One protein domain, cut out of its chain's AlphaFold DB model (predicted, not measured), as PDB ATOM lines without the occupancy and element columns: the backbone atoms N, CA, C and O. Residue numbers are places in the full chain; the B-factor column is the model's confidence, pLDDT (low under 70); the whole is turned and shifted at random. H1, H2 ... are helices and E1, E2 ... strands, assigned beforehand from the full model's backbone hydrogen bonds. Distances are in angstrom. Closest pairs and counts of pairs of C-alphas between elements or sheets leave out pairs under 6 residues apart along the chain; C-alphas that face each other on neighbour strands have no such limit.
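Overview. This is residues 395 to 436 of the 883 residues of the protein "TNFR-Cys domain-containing protein" of Gopherus agassizii (Agassiz's desert tortoise) (UniProt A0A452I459). With little regular structure, this is a small two-strand hairpin, E1 and E2, followed by a long looping stretch that holds one short helix, H1, and is tied by a short antiparallel pairing of residues 421 to 422 with 434 to 435. The printed part has 42 residues, of which the named elements, in the order E1, E2, H1, hold only 12; the class is mixed. It is compact, with a radius of gyration of the C-alphas of 9.7 A and spans of 28 by 21 by 14 A.

Arrangement. Look first at E1, residues 403 to 406, and E2, residues 411 to 414: this hairpin is antiparallel at 136 degrees, with N 404 and O 413 within hydrogen-bond range at 3.0 A. H1, residues 430 to 433, is apart from E1; its closest C-alpha to E2 is Pro 430, 6.8 A from that of Tyr 414. H1 is too short for an O i to N i+4 pair, and its one O i to N i+3 pair is not within range.

Along the chain. Find C-alpha 403 at (-163.331, -87.818, 92.041), where E1 begins its 9.4 A; E2 spans 10.1 A. H1 runs 5.6 A to C-alpha 433 at (-152.680, -95.492, 93.036).

Size, cuts and confidence. The C-alphas of Gln 395 and Gln 436 are the two farthest apart, 28.3 A. The printed part has no cut; E1 to E2 is a tight link, E2 to H1 a long one. Confidence is low, under 70, at residues 395 to 401.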
ATOM      1  N   GLN A 395    -166.417 -82.200  82.502       52.19
ATOM      2  CA  GLN A 395    -166.024 -81.905  83.883       52.19
ATOM      3  C   GLN A 395    -166.980 -82.467  84.954       52.19
ATOM      4  O   GLN A 395    -166.803 -82.174  86.136       52.19
ATOM      5  N   SER A 396    -167.972 -83.297  84.601       59.34
ATOM      6  CA  SER A 396    -168.869 -83.934  85.584       59.34
ATOM      7  C   SER A 396    -168.225 -85.153  86.268       59.34
ATOM      8  O   SER A 396    -168.703 -86.282  86.144       59.34
ATOM      9  N   CYS A 397    -167.122 -84.939  86.987       65.31
ATOM     10  CA  CYS A 397    -166.549 -85.971  87.853       65.31
ATOM     11  C   CYS A 397    -167.471 -86.239  89.047       65.31
ATOM     12  O   CYS A 397    -168.087 -85.316  89.584       65.31
ATOM     13  N   ASN A 398    -167.575 -87.502  89.466       69.44
ATOM     14  CA  ASN A 398    -168.506 -87.901  90.515       69.44
ATOM     15  C   ASN A 398    -167.981 -87.493  91.904       69.44
ATOM     16  O   ASN A 398    -167.319 -88.266  92.598       69.44
ATOM     17  N   VAL A 399    -168.271 -86.248  92.300       60.84
ATOM     18  CA  VAL A 399    -167.783 -85.626  93.549       60.84
ATOM     19  C   VAL A 399    -168.165 -86.442  94.793       60.84
ATOM     20  O   VAL A 399    -167.433 -86.437  95.779       60.84
ATOM     21  N   LEU A 400    -169.267 -87.200  94.731       58.44
ATOM     22  CA  LEU A 400    -169.747 -88.076  95.807       58.44
ATOM     23  C   LEU A 400    -168.772 -89.226  96.149       58.44
ATOM     24  O   LEU A 400    -168.856 -89.798  97.231       58.44
ATOM     25  N   GLU A 401    -167.838 -89.542  95.251       67.75
ATOM     26  CA  GLU A 401    -166.868 -90.642  95.363       67.75
ATOM     27  C   GLU A 401    -165.405 -90.137  95.404       67.75
ATOM     28  O   GLU A 401    -164.482 -90.858  95.031       67.75
ATOM     29  N   ASN A 402    -165.169 -88.892  95.841       76.50
ATOM     30  CA  ASN A 402    -163.854 -88.219  95.863       76.50
ATOM     31  C   ASN A 402    -163.173 -88.045  94.483       76.50
ATOM     32  O   ASN A 402    -161.956 -87.845  94.422       76.50
ATOM     33  N   TRP A 403    -163.907 -88.097  93.365       81.44
ATOM     34  CA  TRP A 403    -163.331 -87.818  92.041       81.44
ATOM     35  C   TRP A 403    -163.376 -86.323  91.721       81.44
ATOM     36  O   TRP A 403    -164.453 -85.735  91.627       81.44
ATOM     37  N   LEU A 404    -162.208 -85.725  91.484       80.88
ATOM     38  CA  LEU A 404    -162.070 -84.348  91.003       80.88
ATOM     39  C   LEU A 404    -161.534 -84.343  89.567       80.88
ATOM     40  O   LEU A 404    -160.775 -85.231  89.176       80.88
ATOM     41  N   TYR A 405    -161.902 -83.329  88.785       78.88
ATOM     42  CA  TYR A 405    -161.298 -83.089  87.476       78.88
ATOM     43  C   TYR A 405    -159.919 -82.444  87.657       78.88
ATOM     44  O   TYR A 405    -159.796 -81.424  88.332       78.88
ATOM     45  N   ASP A 406    -158.883 -83.028  87.058       79.44
ATOM     46  CA  ASP A 406    -157.542 -82.442  87.005       79.44
ATOM     47  C   ASP A 406    -157.316 -81.841  85.619       79.44
ATOM     48  O   ASP A 406    -157.150 -82.572  84.639       79.44
ATOM     49  N   GLU A 407    -157.273 -80.511  85.529       76.44
ATOM     50  CA  GLU A 407    -157.035 -79.812  84.262       76.44
ATOM     51  C   GLU A 407    -155.674 -80.151  83.639       76.44
ATOM     52  O   GLU A 407    -155.553 -80.158  82.416       76.44
ATOM     53  N   THR A 408    -154.666 -80.512  84.448       76.12
ATOM     54  CA  THR A 408    -153.345 -80.919  83.936       76.12
ATOM     55  C   THR A 408    -153.347 -82.327  83.338       76.12
ATOM     56  O   THR A 408    -152.497 -82.638  82.504       76.12
ATOM     57  N   SER A 409    -154.325 -83.159  83.715       72.62
ATOM     58  CA  SER A 409    -154.529 -84.513  83.181       72.62
ATOM     59  C   SER A 409    -155.710 -84.618  82.201       72.62
ATOM     60  O   SER A 409    -155.912 -85.690  81.632       72.62
ATOM     61  N   GLN A 410    -156.500 -83.546  82.040       79.38
ATOM     62  CA  GLN A 410    -157.758 -83.470  81.277       79.38
ATOM     63  C   GLN A 410    -158.729 -84.642  81.528       79.38
ATOM     64  O   GLN A 410    -159.385 -85.142  80.614       79.38
ATOM     65  N   ARG A 411    -158.803 -85.123  82.777       83.81
ATOM     66  CA  ARG A 411    -159.686 -86.233  83.170       83.81
ATOM     67  C   ARG A 411    -160.010 -86.220  84.660       83.81
ATOM     68  O   ARG A 411    -159.332 -85.571  85.454       83.81
ATOM     69  N   CYS A 412    -161.013 -87.008  85.037       86.12
ATOM     70  CA  CYS A 412    -161.308 -87.296  86.436       86.12
ATOM     71  C   CYS A 412    -160.199 -88.135  87.087       86.12
ATOM     72  O   CYS A 412    -159.716 -89.120  86.515       86.12
ATOM     73  N   CYS A 413    -159.844 -87.749  88.309       87.06
ATOM     74  CA  CYS A 413    -158.837 -88.371  89.156       87.06
ATOM     75  C   CYS A 413    -159.419 -88.618  90.545       87.06
ATOM     76  O   CYS A 413    -160.037 -87.725  91.126       87.06
ATOM     77  N   TYR A 414    -159.166 -89.794  91.110       85.75
ATOM     78  CA  TYR A 414    -159.529 -90.072  92.494       85.75
ATOM     79  C   TYR A 414    -158.609 -89.298  93.455       85.75
ATOM     80  O   TYR A 414    -157.378 -89.379  93.366       85.75
ATOM     81  N   GLN A 415    -159.188 -88.536  94.385       85.06
ATOM     82  CA  GLN A 415    -158.441 -87.792  95.394       85.06
ATOM     83  C   GLN A 415    -158.131 -88.691  96.597       85.06
ATOM     84  O   GLN A 415    -159.014 -89.099  97.346       85.06
ATOM     85  N   CYS A 416    -156.845 -88.994  96.794       85.44
ATOM     86  CA  CYS A 416    -156.404 -89.853  97.891       85.44
ATOM     87  C   CYS A 416    -156.790 -89.282  99.273       85.44
ATOM     88  O   CYS A 416    -156.563 -88.092  99.514       85.44
ATOM     89  N   PRO A 417    -157.299 -90.117 100.202       83.81
ATOM     90  CA  PRO A 417    -157.736 -89.669 101.524       83.81
ATOM     91  C   PRO A 417    -156.585 -89.103 102.372       83.81
ATOM     92  O   PRO A 417    -155.401 -89.339 102.118       83.81
ATOM     93  N   SER A 418    -156.926 -88.348 103.420       79.69
ATOM     94  CA  SER A 418    -155.929 -87.732 104.304       79.69
ATOM     95  C   SER A 418    -154.956 -88.752 104.906       79.69
ATOM     96  O   SER A 418    -155.347 -89.822 105.363       79.69
ATOM     97  N   GLY A 419    -153.663 -88.416 104.870       76.50
ATOM     98  CA  GLY A 419    -152.560 -89.322 105.209       76.50
ATOM     99  C   GLY A 419    -152.003 -90.145 104.041       76.50
ATOM    100  O   GLY A 419    -150.890 -90.652 104.149       76.50
ATOM    101  N   TYR A 420    -152.707 -90.230 102.909       83.00
ATOM    102  CA  TYR A 420    -152.242 -90.932 101.710       83.00
ATOM    103  C   TYR A 420    -151.680 -89.950 100.673       83.00
ATOM    104  O   TYR A 420    -152.029 -88.766 100.641       83.00
ATOM    105  N   HIS A 421    -150.791 -90.453  99.814       83.88
ATOM    106  CA  HIS A 421    -150.213 -89.734  98.679       83.88
ATOM    107  C   HIS A 421    -150.578 -90.411  97.356       83.88
ATOM    108  O   HIS A 421    -150.778 -91.626  97.307       83.88
ATOM    109  N   LYS A 422    -150.635 -89.620  96.277       85.56
ATOM    110  CA  LYS A 422    -150.835 -90.130  94.918       85.56
ATOM    111  C   LYS A 422    -149.519 -90.696  94.368       85.56
ATOM    112  O   LYS A 422    -148.524 -89.980  94.281       85.56
ATOM    113  N   ARG A 423    -149.512 -91.985  94.011       82.38
ATOM    114  CA  ARG A 423    -148.382 -92.700  93.379       82.38
ATOM    115  C   ARG A 423    -148.280 -92.415  91.878       82.38
ATOM    116  O   ARG A 423    -147.194 -92.480  91.310       82.38
ATOM    117  N   LYS A 424    -149.412 -92.099  91.241       81.19
ATOM    118  CA  LYS A 424    -149.517 -91.598  89.860       81.19
ATOM    119  C   LYS A 424    -149.929 -90.127  89.868       81.19
ATOM    120  O   LYS A 424    -150.437 -89.633  90.870       81.19
ATOM    121  N   GLU A 425    -149.766 -89.435  88.740       80.88
ATOM    122  CA  GLU A 425    -150.203 -88.037  88.626       80.88
ATOM    123  C   GLU A 425    -151.718 -87.886  88.804       80.88
ATOM    124  O   GLU A 425    -152.175 -87.020  89.537       80.88
ATOM    125  N   CYS A 426    -152.487 -88.791  88.213       85.12
ATOM    126  CA  CYS A 426    -153.935 -88.828  88.323       85.12
ATOM    127  C   CYS A 426    -154.352 -90.272  88.655       85.12
ATOM    128  O   CYS A 426    -154.315 -91.131  87.760       85.12
ATOM    129  N   PRO A 427    -154.643 -90.569  89.939       85.25
ATOM    130  CA  PRO A 427    -155.126 -91.872  90.391       85.25
ATOM    131  C   PRO A 427    -156.428 -92.278  89.699       85.25
ATOM    132  O   PRO A 427    -157.323 -91.449  89.535       85.25
ATOM    133  N   THR A 428    -156.541 -93.557  89.343       84.00
ATOM    134  CA  THR A 428    -157.797 -94.152  88.840       84.00
ATOM    135  C   THR A 428    -158.233 -95.371  89.666       84.00
ATOM    136  O   THR A 428    -159.358 -95.834  89.538       84.00
ATOM    137  N   ASP A 429    -157.349 -95.898  90.512       83.56
ATOM    138  CA  ASP A 429    -157.565 -97.073  91.361       83.56
ATOM    139  C   ASP A 429    -157.187 -96.695  92.809       83.56
ATOM    140  O   ASP A 429    -156.017 -96.376  93.048       83.56
ATOM    141  N   PRO A 430    -158.130 -96.655  93.769       80.88
ATOM    142  CA  PRO A 430    -157.856 -96.147  95.115       80.88
ATOM    143  C   PRO A 430    -156.877 -97.029  95.905       80.88
ATOM    144  O   PRO A 430    -156.082 -96.494  96.676       80.88
ATOM    145  N   ASP A 431    -156.868 -98.346  95.685       80.31
ATOM    146  CA  ASP A 431    -156.007 -99.287  96.417       80.31
ATOM    147  C   ASP A 431    -154.579 -99.327  95.850       80.31
ATOM    148  O   ASP A 431    -153.593 -99.512  96.576       80.31
ATOM    149  N   ARG A 432    -154.439 -99.149  94.530       83.38
ATOM    150  CA  ARG A 432    -153.142 -99.217  93.842       83.38
ATOM    151  C   ARG A 432    -152.472 -97.860  93.689       83.38
ATOM    152  O   ARG A 432    -151.250 -97.785  93.847       83.38
ATOM    153  N   ASP A 433    -153.229 -96.802  93.407       86.56
ATOM    154  CA  ASP A 433    -152.680 -95.492  93.036       86.56
ATOM    155  C   ASP A 433    -152.585 -94.508  94.204       86.56
ATOM    156  O   ASP A 433    -151.824 -93.542  94.112       86.56
ATOM    157  N   CYS A 434    -153.276 -94.769  95.312       88.00
ATOM    158  CA  CYS A 434    -153.003 -94.120  96.590       88.00
ATOM    159  C   CYS A 434    -152.099 -95.006  97.456       88.00
ATOM    160  O   CYS A 434    -152.079 -96.231  97.337       88.00
ATOM    161  N   GLY A 435    -151.310 -94.395  98.337       86.69
ATOM    162  CA  GLY A 435    -150.465 -95.142  99.264       86.69
ATOM    163  C   GLY A 435    -150.059 -94.343 100.492       86.69
ATOM    164  O   GLY A 435    -149.981 -93.115 100.459       86.69
ATOM    165  N   GLN A 436    -149.752 -95.051 101.573       89.19
ATOM    166  CA  GLN A 436    -148.952 -94.493 102.661       89.19
ATOM    167  C   GLN A 436    -147.492 -94.352 102.204       89.19
ATOM    168  O   GLN A 436    -147.074 -94.970 101.219       89.19
TER     169      GLN A 436